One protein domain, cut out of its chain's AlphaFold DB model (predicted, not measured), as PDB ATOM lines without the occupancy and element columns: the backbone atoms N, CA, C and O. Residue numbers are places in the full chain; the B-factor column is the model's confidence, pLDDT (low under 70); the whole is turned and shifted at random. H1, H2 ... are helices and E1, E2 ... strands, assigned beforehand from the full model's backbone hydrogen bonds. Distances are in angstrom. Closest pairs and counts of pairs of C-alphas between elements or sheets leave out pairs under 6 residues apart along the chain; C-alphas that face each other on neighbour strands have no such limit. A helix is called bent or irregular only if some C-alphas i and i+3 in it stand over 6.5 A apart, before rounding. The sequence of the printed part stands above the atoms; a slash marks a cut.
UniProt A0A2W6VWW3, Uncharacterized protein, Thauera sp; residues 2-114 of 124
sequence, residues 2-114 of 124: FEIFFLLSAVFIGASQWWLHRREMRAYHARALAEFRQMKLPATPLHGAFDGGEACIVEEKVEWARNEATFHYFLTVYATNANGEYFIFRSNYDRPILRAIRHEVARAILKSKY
ATOM      1  N   PHE A   2     -26.592   0.514 -39.684       58.06
ATOM      2  CA  PHE A   2     -26.135  -0.572 -38.792       58.06
ATOM      3  C   PHE A   2     -24.610  -0.656 -38.569       58.06
ATOM      4  O   PHE A   2     -24.184  -0.893 -37.445       58.06
ATOM      5  N   GLU A   3     -23.777  -0.400 -39.582       57.62
ATOM      6  CA  GLU A   3     -22.307  -0.487 -39.446       57.62
ATOM      7  C   GLU A   3     -21.714   0.523 -38.450       57.62
ATOM      8  O   GLU A   3     -20.775   0.207 -37.722       57.62
ATOM      9  N   ILE A   4     -22.301   1.722 -38.352       66.56
ATOM     10  CA  ILE A   4     -21.846   2.769 -37.425       66.56
ATOM     11  C   ILE A   4     -22.092   2.337 -35.969       66.56
ATOM     12  O   ILE A   4     -21.236   2.542 -35.113       66.56
ATOM     13  N   PHE A   5     -23.219   1.673 -35.688       63.75
ATOM     14  CA  PHE A   5     -23.519   1.147 -34.350       63.75
ATOM     15  C   PHE A   5     -22.573   0.011 -33.934       63.75
ATOM     16  O   PHE A   5     -22.193  -0.057 -32.767       63.75
ATOM     17  N   PHE A   6     -22.150  -0.845 -34.873       65.56
ATOM     18  CA  PHE A   6     -21.181  -1.919 -34.609       65.56
ATOM     19  C   PHE A   6     -19.767  -1.393 -34.324       65.56
ATOM     20  O   PHE A   6     -19.085  -1.894 -33.431       65.56
ATOM     21  N   LEU A   7     -19.324  -0.359 -35.041       62.12
ATOM     22  CA  LEU A   7     -18.021   0.261 -34.787       62.12
ATOM     23  C   LEU A   7     -17.995   0.989 -33.435       62.12
ATOM     24  O   LEU A   7     -17.035   0.855 -32.677       62.12
ATOM     25  N   LEU A   8     -19.068   1.709 -33.095       68.31
ATOM     26  CA  LEU A   8     -19.179   2.403 -31.810       68.31
ATOM     27  C   LEU A   8     -19.230   1.432 -30.622       68.31
ATOM     28  O   LEU A   8     -18.608   1.700 -29.594       68.31
ATOM     29  N   SER A   9     -19.914   0.291 -30.756       64.19
ATOM     30  CA  SER A   9     -19.967  -0.719 -29.693       64.19
ATOM     31  C   SER A   9     -18.619  -1.412 -29.485       64.19
ATOM     32  O   SER A   9     -18.206  -1.584 -28.340       64.19
ATOM     33  N   ALA A  10     -17.875  -1.724 -30.552       66.25
ATOM     34  CA  ALA A  10     -16.527  -2.288 -30.446       66.25
ATOM     35  C   ALA A  10     -15.542  -1.333 -29.747       66.25
ATOM     36  O   ALA A  10     -14.787  -1.754 -28.868       66.25
ATOM     37  N   VAL A  11     -15.590  -0.035 -30.073       72.94
ATOM     38  CA  VAL A  11     -14.782   0.998 -29.399       72.94
ATOM     39  C   VAL A  11     -15.176   1.129 -27.929       72.94
ATOM     40  O   VAL A  11     -14.301   1.201 -27.065       72.94
ATOM     41  N   PHE A  12     -16.474   1.108 -27.620       71.25
ATOM     42  CA  PHE A  12     -16.963   1.173 -26.243       71.25
ATOM     43  C   PHE A  12     -16.529  -0.050 -25.412       71.25
ATOM     44  O   PHE A  12     -16.055   0.097 -24.280       71.25
ATOM     45  N   ILE A  13     -16.609  -1.257 -25.980       71.12
ATOM     46  CA  ILE A  13     -16.150  -2.494 -25.329       71.12
ATOM     47  C   ILE A  13     -14.629  -2.454 -25.114       71.12
ATOM     48  O   ILE A  13     -14.165  -2.703 -24.002       71.12
ATOM     49  N   GLY A  14     -13.848  -2.050 -26.119       64.62
ATOM     50  CA  GLY A  14     -12.396  -1.908 -25.977       64.62
ATOM     51  C   GLY A  14     -11.997  -0.871 -24.919       64.62
ATOM     52  O   GLY A  14     -11.141  -1.136 -24.074       64.62
ATOM     53  N   ALA A  15     -12.661   0.289 -24.905       71.06
ATOM     54  CA  ALA A  15     -12.411   1.345 -23.925       71.06
ATOM     55  C   ALA A  15     -12.768   0.908 -22.496       71.06
ATOM     56  O   ALA A  15     -12.015   1.187 -21.561       71.06
ATOM     57  N   SER A  16     -13.882   0.192 -22.321       68.31
ATOM     58  CA  SER A  16     -14.303  -0.317 -21.010       68.31
ATOM     59  C   SER A  16     -13.368  -1.407 -20.478       68.31
ATOM     60  O   SER A  16     -12.969  -1.337 -19.315       68.31
ATOM     61  N   GLN A  17     -12.927  -2.348 -21.319       71.06
ATOM     62  CA  GLN A  17     -11.936  -3.362 -20.936       71.06
ATOM     63  C   GLN A  17     -10.588  -2.732 -20.570       71.06
ATOM     64  O   GLN A  17      -9.994  -3.081 -19.548       71.06
ATOM     65  N   TRP A  18     -10.128  -1.754 -21.353       74.00
ATOM     66  CA  TRP A  18      -8.904  -1.012 -21.052       74.00
ATOM     67  C   TRP A  18      -9.007  -0.229 -19.737       74.00
ATOM     68  O   TRP A  18      -8.065  -0.210 -18.937       74.00
ATOM     69  N   TRP A  19     -10.160   0.392 -19.482       74.56
ATOM     70  CA  TRP A  19     -10.410   1.130 -18.250       74.56
ATOM     71  C   TRP A  19     -10.441   0.216 -17.021       74.56
ATOM     72  O   TRP A  19      -9.793   0.528 -16.018       74.56
ATOM     73  N   LEU A  20     -11.130  -0.927 -17.105       72.50
ATOM     74  CA  LEU A  20     -11.169  -1.930 -16.036       72.50
ATOM     75  C   LEU A  20      -9.768  -2.463 -15.730       72.50
ATOM     76  O   LEU A  20      -9.357  -2.460 -14.570       72.50
ATOM     77  N   HIS A  21      -8.991  -2.790 -16.763       74.44
ATOM     78  CA  HIS A  21      -7.614  -3.244 -16.594       74.44
ATOM     79  C   HIS A  21      -6.737  -2.190 -15.899       74.44
ATOM     80  O   HIS A  21      -6.011  -2.492 -14.952       74.44
ATOM     81  N   ARG A  22      -6.845  -0.913 -16.297       78.56
ATOM     82  CA  ARG A  22      -6.139   0.180 -15.604       78.56
ATOM     83  C   ARG A  22      -6.578   0.337 -14.152       78.56
ATOM     84  O   ARG A  22      -5.751   0.672 -13.306       78.56
ATOM     85  N   ARG A  23      -7.864   0.149 -13.859       80.94
ATOM     86  CA  ARG A  23      -8.396   0.258 -12.499       80.94
ATOM     87  C   ARG A  23      -7.853  -0.851 -11.601       80.94
ATOM     88  O   ARG A  23      -7.422  -0.551 -10.491       80.94
ATOM     89  N   GLU A  24      -7.822  -2.087 -12.086       80.25
ATOM     90  CA  GLU A  24      -7.235  -3.221 -11.362       80.25
ATOM     91  C   GLU A  24      -5.746  -2.998 -11.094       80.25
ATOM     92  O   GLU A  24      -5.304  -3.098  -9.951       80.25
ATOM     93  N   MET A  25      -4.985  -2.573 -12.108       80.75
ATOM     94  CA  MET A  25      -3.558  -2.261 -11.957       80.75
ATOM     95  C   MET A  25      -3.293  -1.190 -10.895       80.75
ATOM     96  O   MET A  25      -2.353  -1.313 -10.113       80.75
ATOM     97  N   ARG A  26      -4.142  -0.157 -10.815       86.06
ATOM     98  CA  ARG A  26      -4.044   0.864  -9.758       86.06
ATOM     99  C   ARG A  26      -4.312   0.292  -8.373       86.06
ATOM    100  O   ARG A  26      -3.647   0.699  -7.429       86.06
ATOM    101  N   ALA A  27      -5.268  -0.626  -8.243       87.75
ATOM    102  CA  ALA A  27      -5.561  -1.262  -6.963       87.75
ATOM    103  C   ALA A  27      -4.382  -2.128  -6.488       87.75
ATOM    104  O   ALA A  27      -3.983  -2.029  -5.328       87.75
ATOM    105  N   TYR A  28      -3.779  -2.914  -7.388       87.31
ATOM    106  CA  TYR A  28      -2.589  -3.707  -7.068       87.31
ATOM    107  C   TYR A  28      -1.379  -2.835  -6.729       87.31
ATOM    108  O   TYR A  28      -0.697  -3.097  -5.739       87.31
ATOM    109  N   HIS A  29      -1.149  -1.768  -7.499       90.12
ATOM    110  CA  HIS A  29      -0.096  -0.794  -7.214       90.12
ATOM    111  C   HIS A  29      -0.283  -0.145  -5.841       90.12
ATOM    112  O   HIS A  29       0.626  -0.205  -5.017       90.12
ATOM    113  N   ALA A  30      -1.475   0.386  -5.559       91.19
ATOM    114  CA  ALA A  30      -1.776   1.041  -4.290       91.19
ATOM    115  C   ALA A  30      -1.593   0.096  -3.096       91.19
ATOM    116  O   ALA A  30      -1.045   0.498  -2.072       91.19
ATOM    117  N   ARG A  31      -2.003  -1.171  -3.237       90.50
ATOM    118  CA  ARG A  31      -1.797  -2.190  -2.204       90.50
ATOM    119  C   ARG A  31      -0.314  -2.482  -1.976       90.50
ATOM    120  O   ARG A  31       0.134  -2.424  -0.837       90.50
ATOM    121  N   ALA A  32       0.444  -2.761  -3.034       91.38
ATOM    122  CA  ALA A  32       1.870  -3.063  -2.920       91.38
ATOM    123  C   ALA A  32       2.665  -1.872  -2.358       91.38
ATOM    124  O   ALA A  32       3.592  -2.049  -1.569       91.38
ATOM    125  N   LEU A  33       2.274  -0.648  -2.720       93.50
ATOM    126  CA  LEU A  33       2.869   0.562  -2.173       93.50
ATOM    127  C   LEU A  33       2.503   0.752  -0.695       93.50
ATOM    128  O   LEU A  33       3.360   1.138   0.092       93.50
ATOM    129  N   ALA A  34       1.267   0.448  -0.292       93.06
ATOM    130  CA  ALA A  34       0.877   0.469   1.117       93.06
ATOM    131  C   ALA A  34       1.679  -0.551   1.943       93.06
ATOM    132  O   ALA A  34       2.153  -0.210   3.024       93.06
ATOM    133  N   GLU A  35       1.895  -1.761   1.413       92.94
ATOM    134  CA  GLU A  35       2.767  -2.767   2.030       92.94
ATOM    135  C   GLU A  35       4.194  -2.226   2.186       92.94
ATOM    136  O   GLU A  35       4.732  -2.248   3.288       92.94
ATOM    137  N   PHE A  36       4.773  -1.646   1.127       94.75
ATOM    138  CA  PHE A  36       6.081  -0.985   1.191       94.75
ATOM    139  C   PHE A  36       6.143   0.085   2.288       94.75
ATOM    140  O   PHE A  36       7.076   0.081   3.089       94.75
ATOM    141  N   ARG A  37       5.146   0.976   2.360       95.50
ATOM    142  CA  ARG A  37       5.102   2.064   3.352       95.50
ATOM    143  C   ARG A  37       5.015   1.564   4.794       95.50
ATOM    144  O   ARG A  37       5.418   2.283   5.698       95.50
ATOM    145  N   GLN A  38       4.512   0.352   5.015       94.50
ATOM    146  CA  GLN A  38       4.438  -0.263   6.343       94.50
ATOM    147  C   GLN A  38       5.711  -1.031   6.723       94.50
ATOM    148  O   GLN A  38       5.876  -1.392   7.890       94.50
ATOM    149  N   MET A  39       6.616  -1.291   5.773       92.88
ATOM    150  CA  MET A  39       7.829  -2.056   6.044       92.88
ATOM    151  C   MET A  39       8.810  -1.256   6.890       92.88
ATOM    152  O   MET A  39       9.165  -0.121   6.570       92.88
ATOM    153  N   LYS A  40       9.318  -1.908   7.932       94.06
ATOM    154  CA  LYS A  40      10.382  -1.386   8.781       94.06
ATOM    155  C   LYS A  40      11.491  -2.416   8.887       94.06
ATOM    156  O   LYS A  40      11.220  -3.607   9.047       94.06
ATOM    157  N   LEU A  41      12.732  -1.957   8.800       91.00
ATOM    158  CA  LEU A  41      13.911  -2.775   9.058       91.00
ATOM    159  C   LEU A  41      14.689  -2.122  10.206       91.00
ATOM    160  O   LEU A  41      15.023  -0.940  10.096       91.00
ATOM    161  N   PRO A  42      14.972  -2.842  11.303       90.69
ATOM    162  CA  PRO A  42      15.820  -2.298  12.353       90.69
ATOM    163  C   PRO A  42      17.230  -2.040  11.816       90.69
ATOM    164  O   PRO A  42      17.686  -2.710  10.886       90.69
ATOM    165  N   ALA A  43      17.925  -1.081  12.427       88.69
ATOM    166  CA  ALA A  43      19.332  -0.854  12.133       88.69
ATOM    167  C   ALA A  43      20.156  -2.114  12.442       88.69
ATOM    168  O   ALA A  43      19.886  -2.857  13.388       88.69
ATOM    169  N   THR A  44      21.183  -2.329  11.638       86.56
ATOM    170  CA  THR A  44      22.180  -3.388  11.787       86.56
ATOM    171  C   THR A  44      23.571  -2.750  11.861       86.56
ATOM    172  O   THR A  44      23.723  -1.588  11.492       86.56
ATOM    173  N   PRO A  45      24.622  -3.480  12.267       80.19
ATOM    174  CA  PRO A  45      25.982  -2.933  12.271       80.19
ATOM    175  C   PRO A  45      26.480  -2.456  10.895       80.19
ATOM    176  O   PRO A  45      27.409  -1.662  10.826       80.19
ATOM    177  N   LEU A  46      25.889  -2.964   9.807       79.62
ATOM    178  CA  LEU A  46      26.282  -2.652   8.431       79.62
ATOM    179  C   LEU A  46      25.379  -1.616   7.759       79.62
ATOM    180  O   LEU A  46      25.802  -1.001   6.784       79.62
ATOM    181  N   HIS A  47      24.143  -1.472   8.236       85.44
ATOM    182  CA  HIS A  47      23.116  -0.663   7.594       85.44
ATOM    183  C   HIS A  47      22.250   0.044   8.622       85.44
ATOM    184  O   HIS A  47      21.818  -0.581   9.593       85.44
ATOM    185  N   GLY A  48      21.928   1.310   8.376       85.56
ATOM    186  CA  GLY A  48      20.975   2.059   9.183       85.56
ATOM    187  C   GLY A  48      19.567   1.459   9.164       85.56
ATOM    188  O   GLY A  48      19.248   0.534   8.412       85.56
ATOM    189  N   ALA A  49      18.702   1.998  10.021       91.88
ATOM    190  CA  ALA A  49      17.296   1.622  10.027       91.88
ATOM    191  C   ALA A  49      16.619   2.024   8.707       91.88
ATOM    192  O   ALA A  49      17.016   2.985   8.036       91.88
ATOM    193  N   PHE A  50      15.567   1.293   8.360       94.62
ATOM    194  CA  PHE A  50      14.679   1.619   7.255       94.62
ATOM    195  C   PHE A  50      13.256   1.800   7.773       94.62
ATOM    196  O   PHE A  50      12.732   0.920   8.459       94.62
ATOM    197  N   ASP A  51      12.620   2.900   7.380       95.69
ATOM    198  CA  ASP A  51      11.186   3.123   7.546       95.69
ATOM    199  C   ASP A  51      10.574   3.432   6.176       95.69
ATOM    200  O   ASP A  51      10.883   4.454   5.563       95.69
ATOM    201  N   GLY A  52       9.711   2.546   5.678       94.50
ATOM    202  CA  GLY A  52       9.044   2.720   4.391       94.50
ATOM    203  C   GLY A  52       8.172   3.975   4.328       94.50
ATOM    204  O   GLY A  52       7.992   4.537   3.244       94.50
ATOM    205  N   GLY A  53       7.659   4.453   5.464       95.06
ATOM    206  CA  GLY A  53       6.874   5.683   5.552       95.06
ATOM    207  C   GLY A  53       7.691   6.933   5.225       95.06
ATOM    208  O   GLY A  53       7.182   7.841   4.573       95.06
ATOM    209  N   GLU A  54       8.970   6.934   5.600       94.19
ATOM    210  CA  GLU A  54       9.887   8.074   5.446       94.19
ATOM    211  C   GLU A  54      10.879   7.894   4.288       94.19
ATOM    212  O   GLU A  54      11.519   8.849   3.849       94.19
ATOM    213  N   ALA A  55      10.996   6.675   3.755       94.94
ATOM    214  CA  ALA A  55      11.914   6.364   2.675       94.94
ATOM    215  C   ALA A  55      11.622   7.178   1.401       94.94
ATOM    216  O   ALA A  55      10.472   7.325   0.955       94.94
ATOM    217  N   CYS A  56      12.699   7.643   0.767       95.12
ATOM    218  CA  CYS A  56      12.647   8.331  -0.515       95.12
ATOM    219  C   CYS A  56      12.666   7.298  -1.645       95.12
ATOM    220  O   CYS A  56      13.642   6.570  -1.813       95.12
ATOM    221  N   ILE A  57      11.591   7.226  -2.431       95.81
ATOM    222  CA  ILE A  57      11.520   6.326  -3.585       95.81
ATOM    223  C   ILE A  57      12.332   6.926  -4.736       95.81
ATOM    224  O   ILE A  57      12.058   8.033  -5.196       95.81
ATOM    225  N   VAL A  58      13.321   6.173  -5.213       95.75
ATOM    226  CA  VAL A  58      14.190   6.558  -6.334       95.75
ATOM    227  C   VAL A  58      13.659   5.998  -7.649       95.75
ATOM    228  O   VAL A  58      13.666   6.685  -8.671       95.75
ATOM    229  N   GLU A  59      13.189   4.752  -7.639       95.56
ATOM    230  CA  GLU A  59      12.608   4.114  -8.816       95.56
ATOM    231  C   GLU A  59      11.567   3.063  -8.426       95.56
ATOM    232  O   GLU A  59      11.776   2.274  -7.506       95.56
ATOM    233  N   GLU A  60      10.480   3.014  -9.194       95.62
ATOM    234  CA  GLU A  60       9.509   1.924  -9.182       95.62
ATOM    235  C   GLU A  60       9.575   1.170 -10.510       95.62
ATOM    236  O   GLU A  60       9.627   1.774 -11.585       95.62
ATOM    237  N   LYS A  61       9.548  -0.160 -10.439       92.94
ATOM    238  CA  LYS A  61       9.418  -1.043 -11.598       92.94
ATOM    239  C   LYS A  61       8.217  -1.943 -11.391       92.94
ATOM    240  O   LYS A  61       8.128  -2.649 -10.388       92.94
ATOM    241  N   VAL A  62       7.306  -1.895 -12.351       90.88
ATOM    242  CA  VAL A  62       6.112  -2.730 -12.373       90.88
ATOM    243  C   VAL A  62       6.333  -3.843 -13.378       90.88
ATOM    244  O   VAL A  62       6.551  -3.590 -14.562       90.88
ATOM    245  N   GLU A  63       6.249  -5.069 -12.894       89.12
ATOM    246  CA  GLU A  63       6.237  -6.272 -13.707       89.12
ATOM    247  C   GLU A  63       4.899  -6.967 -13.495       89.12
ATOM    248  O   GLU A  63       4.356  -7.001 -12.390       89.12
ATOM    249  N   TRP A  64       4.354  -7.534 -14.560       84.12
ATOM    250  CA  TRP A  64       3.161  -8.350 -14.462       84.12
ATOM    251  C   TRP A  64       3.298  -9.572 -15.351       84.12
ATOM    252  O   TRP A  64       3.915  -9.526 -16.414       84.12
ATOM    253  N   ALA A  65       2.724 -10.675 -14.893       82.69
ATOM    254  CA  ALA A  65       2.651 -11.917 -15.636       82.69
ATOM    255  C   ALA A  65       1.205 -12.407 -15.631       82.69
ATOM    256  O   ALA A  65       0.458 -12.192 -14.679       82.69
ATOM    257  N   ARG A  66       0.788 -13.062 -16.708       79.50
ATOM    258  CA  ARG A  66      -0.520 -13.709 -16.780       79.50
ATOM    259  C   ARG A  66      -0.294 -15.186 -17.056       79.50
ATOM    260  O   ARG A  66       0.213 -15.534 -18.115       79.50
ATOM    261  N   ASN A  67      -0.644 -16.022 -16.088       80.50
ATOM    262  CA  ASN A  67      -0.816 -17.459 -16.273       80.50
ATOM    263  C   ASN A  67      -2.273 -17.733 -16.714       80.50
ATOM    264  O   ASN A  67      -3.145 -16.885 -16.505       80.50
ATOM    265  N   GLU A  68      -2.547 -18.902 -17.296       75.69
ATOM    266  CA  GLU A  68      -3.858 -19.379 -17.766       75.69
ATOM    267  C   GLU A  68      -4.988 -19.144 -16.749       75.69
ATOM    268  O   GLU A  68      -6.099 -18.791 -17.138       75.69
ATOM    269  N   ALA A  69      -4.688 -19.246 -15.449       73.81
ATOM    270  CA  ALA A  69      -5.659 -19.074 -14.369       73.81
ATOM    271  C   ALA A  69      -5.435 -17.838 -13.479       73.81
ATOM    272  O   ALA A  69      -6.264 -17.559 -12.611       73.81
ATOM    273  N   THR A  70      -4.317 -17.109 -13.600       73.19
ATOM    274  CA  THR A  70      -3.970 -16.090 -12.590       73.19
ATOM    275  C   THR A  70      -3.191 -14.914 -13.164       73.19
ATOM    276  O   THR A  70      -2.227 -15.075 -13.911       73.19
ATOM    277  N   PHE A  71      -3.619 -13.709 -12.787       77.69
ATOM    278  CA  PHE A  71      -2.888 -12.474 -13.028       77.69
ATOM    279  C   PHE A  71      -1.937 -12.194 -11.864       77.69
ATOM    280  O   PHE A  71      -2.294 -12.330 -10.692       77.69
ATOM    281  N   HIS A  72      -0.718 -11.802 -12.194       82.31
ATOM    282  CA  HIS A  72       0.381 -11.682 -11.262       82.31
ATOM    283  C   HIS A  72       0.988 -10.296 -11.367       82.31
ATOM    284  O   HIS A  72       1.380  -9.876 -12.452       82.31
ATOM    285  N   TYR A  73       1.067  -9.598 -10.238       86.19
ATOM    286  CA  TYR A  73       1.554  -8.229 -10.163       86.19
ATOM    287  C   TYR A  73       2.748  -8.145  -9.214       86.19
ATOM    288  O   TYR A  73       2.653  -8.542  -8.052       86.19
ATOM    289  N   PHE A  74       3.852  -7.588  -9.701       89.50
ATOM    290  CA  PHE A  74       5.072  -7.374  -8.937       89.50
ATOM    291  C   PHE A  74       5.480  -5.906  -9.013       89.50
ATOM    292  O   PHE A  74       5.709  -5.354 -10.089       89.50
ATOM    293  N   LEU A  75       5.616  -5.284  -7.849       93.38
ATOM    294  CA  LEU A  75       6.197  -3.966  -7.682       93.38
ATOM    295  C   LEU A  75       7.578  -4.130  -7.061       93.38
ATOM    296  O   LEU A  75       7.710  -4.616  -5.937       93.38
ATOM    297  N   THR A  76       8.600  -3.689  -7.782       95.50
ATOM    298  CA  THR A  76       9.942  -3.509  -7.234       95.50
ATOM    299  C   THR A  76      10.162  -2.027  -6.967       95.50
ATOM    300  O   THR A  76      10.037  -1.215  -7.882       95.50
ATOM    301  N   VAL A  77      10.499  -1.674  -5.731       96.88
ATOM    302  CA  VAL A  77      10.798  -0.301  -5.314       96.88
ATOM    303  C   VAL A  77      12.255  -0.226  -4.889       96.88
ATOM    304  O   VAL A  77      12.698  -0.983  -4.027       96.88
ATOM    305  N   TYR A  78      12.992   0.704  -5.483       96.62
ATOM    306  CA  TYR A  78      14.309   1.117  -5.018       96.62
ATOM    307  C   TYR A  78      14.140   2.411  -4.240       96.62
ATOM    308  O   TYR A  78      13.659   3.406  -4.789       96.62
ATOM    309  N   ALA A  79      14.523   2.397  -2.971       96.56
ATOM    310  CA  ALA A  79      14.361   3.534  -2.082       96.56
ATOM    311  C   ALA A  79      15.619   3.773  -1.252       96.56
ATOM    312  O   ALA A  79      16.435   2.866  -1.081       96.56
ATOM    313  N   THR A  80      15.755   4.987  -0.728       95.75
ATOM    314  CA  THR A  80      16.805   5.341   0.225       95.75
ATOM    315  C   THR A  80      16.224   5.702   1.581       95.75
ATOM    316  O   THR A  80      15.133   6.273   1.662       95.75
ATOM    317  N   ASN A  81      16.958   5.392   2.648       93.69
ATOM    318  CA  ASN A  81      16.679   5.956   3.968       93.69
ATOM    319  C   ASN A  81      17.251   7.385   4.087       93.69
ATOM    320  O   ASN A  81      17.814   7.923   3.130       93.69
ATOM    321  N   ALA A  82      17.123   7.990   5.270       89.50
ATOM    322  CA  ALA A  82      17.639   9.331   5.555       89.50
ATOM    323  C   ALA A  82      19.167   9.457   5.382       89.50
ATOM    324  O   ALA A  82      19.660  10.536   5.073       89.50
ATOM    325  N   ASN A  83      19.909   8.354   5.517       89.31
ATOM    326  CA  ASN A  83      21.364   8.320   5.353       89.31
ATOM    327  C   ASN A  83      21.797   8.134   3.886       89.31
ATOM    328  O   ASN A  83      22.989   8.038   3.599       89.31
ATOM    329  N   GLY A  84      20.847   8.026   2.949       91.62
ATOM    330  CA  GLY A  84      21.130   7.754   1.540       91.62
ATOM    331  C   GLY A  84      21.467   6.290   1.234       91.62
ATOM    332  O   GLY A  84      21.833   5.981   0.100       91.62
ATOM    333  N   GLU A  85      21.332   5.379   2.200       94.06
ATOM    334  CA  GLU A  85      21.554   3.946   1.988       94.06
ATOM    335  C   GLU A  85      20.416   3.351   1.165       94.06
ATOM    336  O   GLU A  85      19.249   3.682   1.372       94.06
ATOM    337  N   TYR A  86      20.748   2.449   0.243       95.19
ATOM    338  CA  TYR A  86      19.777   1.892  -0.690       95.19
ATOM    339  C   TYR A  86      19.131   0.612  -0.179       95.19
ATOM    340  O   TYR A  86      19.793  -0.301   0.316       95.19
ATOM    341  N   PHE A  87      17.831   0.509  -0.427       96.12
ATOM    342  CA  PHE A  87      17.014  -0.655  -0.142       96.12
ATOM    343  C   PHE A  87      16.216  -1.042  -1.383       96.12
ATOM    344  O   PHE A  87      15.752  -0.188  -2.144       96.12
ATOM    345  N   ILE A  88      16.053  -2.346  -1.576       95.75
ATOM    346  CA  ILE A  88      15.144  -2.916  -2.561       95.75
ATOM    347  C   ILE A  88      13.977  -3.563  -1.831       95.75
ATOM    348  O   ILE A  88      14.155  -4.436  -0.979       95.75
ATOM    349  N   PHE A  89      12.780  -3.135  -2.195       95.94
ATOM    350  CA  PHE A  89      11.542  -3.813  -1.872       95.94
ATOM    351  C   PHE A  89      11.035  -4.530  -3.115       95.94
ATOM    352  O   PHE A  89      11.068  -3.976  -4.213       95.94
ATOM    353  N   ARG A  90      10.531  -5.744  -2.940       94.12
ATOM    354  CA  ARG A  90       9.789  -6.462  -3.971       94.12
ATOM    355  C   ARG A  90       8.508  -7.003  -3.362       94.12
ATOM    356  O   ARG A  90       8.575  -7.834  -2.453       94.12
ATOM    357  N   SER A  91       7.362  -6.566  -3.880       90.12
ATOM    358  CA  SER A  91       6.095  -7.225  -3.578       90.12
ATOM    359  C   SER A  91       6.152  -8.633  -4.173       90.12
ATOM    360  O   SER A  91       6.536  -8.815  -5.328       90.12
ATOM    361  N   ASN A  92       5.844  -9.641  -3.371       78.69
ATOM    362  CA  ASN A  92       5.804 -11.044  -3.785       78.69
ATOM    363  C   ASN A  92       4.480 -11.652  -3.299       78.69
ATOM    364  O   ASN A  92       3.814 -11.030  -2.475       78.69
ATOM    365  N   TYR A  93       4.099 -12.840  -3.784       63.94
ATOM    366  CA  TYR A  93       2.788 -13.441  -3.474       63.94
ATOM    367  C   TYR A  93       2.534 -13.649  -1.987       63.94
ATOM    368  O   TYR A  93       1.475 -13.278  -1.494       63.94
ATOM    369  N   ASP A  94       3.503 -14.246  -1.293       70.25
ATOM    370  CA  ASP A  94       3.306 -14.652   0.096       70.25
ATOM    371  C   ASP A  94       3.805 -13.592   1.065       70.25
ATOM    372  O   ASP A  94       3.131 -13.243   2.034       70.25
ATOM    373  N   ARG A  95       5.025 -13.096   0.835       80.44
ATOM    374  CA  ARG A  95       5.669 -12.122   1.715       80.44
ATOM    375  C   ARG A  95       6.522 -11.154   0.911       80.44
ATOM    376  O   ARG A  95       7.413 -11.615   0.189       80.44
ATOM    377  N   PRO A  96       6.302  -9.837   1.048       89.44
ATOM    378  CA  PRO A  96       7.190  -8.863   0.448       89.44
ATOM    379  C   PRO A  96       8.602  -9.027   1.007       89.44
ATOM    380  O   PRO A  96       8.805  -9.357   2.178       89.44
ATOM    381  N   ILE A  97       9.590  -8.791   0.154       91.25
ATOM    382  CA  ILE A  97      10.998  -8.868   0.531       91.25
ATOM    383  C   ILE A  97      11.543  -7.450   0.560       91.25
ATOM    384  O   ILE A  97      11.476  -6.751  -0.446       91.25
ATOM    385  N   LEU A  98      12.118  -7.054   1.694       93.44
ATOM    386  CA  LEU A  98      12.880  -5.820   1.847       93.44
ATOM    387  C   LEU A  98      14.327  -6.172   2.190       93.44
ATOM    388  O   LEU A  98      14.569  -6.962   3.105       93.44
ATOM    389  N   ARG A  99      15.290  -5.609   1.456       93.12
ATOM    390  CA  ARG A  99      16.723  -5.832   1.698       93.12
ATOM    391  C   ARG A  99      17.526  -4.562   1.467       93.12
ATOM    392  O   ARG A  99      17.273  -3.849   0.501       93.12
ATOM    393  N   ALA A 100      18.527  -4.334   2.312       94.56
ATOM    394  CA  ALA A 100      19.573  -3.358   2.035       94.56
ATOM    395  C   ALA A 100      20.438  -3.841   0.863       94.56
ATOM    396  O   ALA A 100      20.691  -5.043   0.713       94.56
ATOM    397  N   ILE A 101      20.886  -2.913   0.025       94.06
ATOM    398  CA  ILE A 101      21.789  -3.192  -1.091       94.06
ATOM    399  C   ILE A 101      22.978  -2.238  -1.056       94.06
ATOM    400  O   ILE A 101      22.861  -1.062  -0.720       94.06
ATOM    401  N   ARG A 102      24.147  -2.745  -1.452       93.12
ATOM    402  CA  ARG A 102      25.358  -1.927  -1.569       93.12
ATOM    403  C   ARG A 102      25.194  -0.883  -2.673       93.12
ATOM    404  O   ARG A 102      24.587  -1.157  -3.709       93.12
ATOM    405  N   HIS A 103      25.828   0.277  -2.503       93.69
ATOM    406  CA  HIS A 103      25.800   1.354  -3.499       93.69
ATOM    407  C   HIS A 103      26.312   0.928  -4.880       93.69
ATOM    408  O   HIS A 103      25.797   1.412  -5.881       93.69
ATOM    409  N   GLU A 104      27.280   0.013  -4.957       94.31
ATOM    410  CA  GLU A 104      27.766  -0.552  -6.226       94.31
ATOM    411  C   GLU A 104      26.639  -1.250  -7.002       94.31
ATOM    412  O   GLU A 104      26.451  -1.012  -8.195       94.31
ATOM    413  N   VAL A 105      25.837  -2.056  -6.298       94.19
ATOM    414  CA  VAL A 105      24.677  -2.757  -6.863       94.19
ATOM    415  C   VAL A 105      23.593  -1.754  -7.252       94.19
ATOM    416  O   VAL A 105      23.073  -1.812  -8.366       94.19
ATOM    417  N   ALA A 106      23.292  -0.790  -6.375       94.50
ATOM    418  CA  ALA A 106      22.323   0.266  -6.667       94.50
ATOM    419  C   ALA A 106      22.726   1.078  -7.910       94.50
ATOM    420  O   ALA A 106      21.895   1.320  -8.782       94.50
ATOM    421  N   ARG A 107      24.008   1.432  -8.044       95.44
ATOM    422  CA  ARG A 107      24.550   2.158  -9.199       95.44
ATOM    423  C   ARG A 107      24.416   1.356 -10.491       95.44
ATOM    424  O   ARG A 107      23.989   1.910 -11.502       95.44
ATOM    425  N   ALA A 108      24.734   0.062 -10.458       95.38
ATOM    426  CA  ALA A 108      24.617  -0.811 -11.625       95.38
ATOM    427  C   ALA A 108      23.160  -0.947 -12.110       95.38
ATOM    428  O   ALA A 108      22.903  -0.942 -13.316       95.38
ATOM    429  N   ILE A 109      22.206  -1.036 -11.178       93.75
ATOM    430  CA  ILE A 109      20.782  -1.215 -11.488       93.75
ATOM    431  C   ILE A 109      20.115   0.100 -11.919       93.75
ATOM    432  O   ILE A 109      19.391   0.115 -12.916       93.75
ATOM    433  N   LEU A 110      20.336   1.181 -11.166       93.69
ATOM    434  CA  LEU A 110      19.650   2.467 -11.347       93.69
ATOM    435  C   LEU A 110      20.297   3.337 -12.429       93.69
ATOM    436  O   LEU A 110      19.634   4.211 -12.988       93.69
ATOM    437  N   LYS A 111      21.574   3.099 -12.752       94.31
ATOM    438  CA  LYS A 111      22.328   3.825 -13.784       94.31
ATOM    439  C   LYS A 111      22.198   5.343 -13.599       94.31
ATOM    440  O   LYS A 111      22.644   5.869 -12.588       94.31
ATOM    441  N   SER A 112      21.556   6.045 -14.533       93.19
ATOM    442  CA  SER A 112      21.359   7.499 -14.484       93.19
ATOM    443  C   SER A 112      20.446   7.977 -13.350       93.19
ATOM    444  O   SER A 112      20.467   9.158 -13.023       93.19
ATOM    445  N   LYS A 113      19.645   7.089 -12.747       92.12
ATOM    446  CA  LYS A 113      18.770   7.411 -11.608       92.12
ATOM    447  C   LYS A 113      19.470   7.262 -10.258       92.12
ATOM    448  O   LYS A 113      18.899   7.631  -9.236       92.12
ATOM    449  N   TYR A 114      20.679   6.702 -10.241       93.69
ATOM    450  CA  TYR A 114      21.455   6.562  -9.017       93.69
ATOM    451  C   TYR A 114      21.823   7.937  -8.458       93.69
ATOM    452  O   TYR A 114      22.370   8.787  -9.159       93.69
TER     453      TYR A 114
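This is residues 2 to 114 of the 124 residues of an uncharacterized protein of Thauera sp (UniProt A0A2W6VWW3). A small head, made of a four-stranded sheet between two helices, ends a long helical arm: residues 25 to 36 of H1 pack on one face of the sheet and the short H2 covers part of the other, while residues 2 to 24 of H1 stick out and make the length. The tip of the E1 and E2 hairpin, residues 66 to 71, sticks out too. The printed part has 113 residues, with two named helices and four named strands in the order H1, E1, E2, E3, E4, H2; the class is mixed, helices and strands. The sheet runs E1, E2, E3, E4, antiparallel throughout. The whole is loose, with a radius of gyration of the C-alphas of 19.2 A and spans of 72 by 31 by 26 A.

H1, residues 2 to 38, is on the sheet of E1, residues 56 to 67, E2, residues 70 to 80, E3, residues 86 to 90, and E4, residues 97 to 101. Its height over the sheet is 9.2 A, and on the local plane it stands at 47 degrees to E2, slantwise to the strands. The closest C-alphas of H1 and E2 are those of Ala 32 and Leu 75, 6.5 A apart. The strands form a meander, each the antiparallel neighbour of the one before. In the hairpin of E1 and E2, N 61 and O 76 are 2.8 A apart, within hydrogen-bond range; E1 bends by 54 degrees at residue 59. In the hairpin of E2 and E3, N 77 and O 89 are within range at 2.8 A, and in that of E3 and E4, N 88 and O 99 at 2.8 A. H2, residues 103 to 113, is on the opposite face from H1, giving three layers, helices on both faces of a sheet. Its height over the sheet is 9.5 A, and on the local plane it runs across the strands, at 87 degrees to E1. Their closest C-alphas are those of Val 58 and Lys 113, 7.0 A apart. H1 and H2 are apart. Every O i to N i+4 pair is within hydrogen-bond range in H1, and 5 of 7 in H2. H2 is irregular: C-alphas 109 and 112 are 9.2 A apart.

H1 begins at C-alpha 2, (-26.135, -0.572, -38.792), and measures 54.5 A from first to last C-alpha. E1 measures 33.1 A, from C-alpha 56 at (12.647, 8.331, -0.515), and E2 32.5 A. E3 and E4 have five residues each. H2 ends at C-alpha 113, (18.770, 7.411, -11.608).

The farthest C-alphas, of Phe 2 and Pro 45, are 73.0 A apart. Without the stretches that stand free, the body spans 35 by 28 by 19 A. The link from H1 to E1 is long, with 17 residues; in it residues 40 to 41 pair antiparallel with residues 50 to 51. The printed part has no cut. Its mean pLDDT is 85.9; residues 2 to 10, 14, 16 and 93 are under 70.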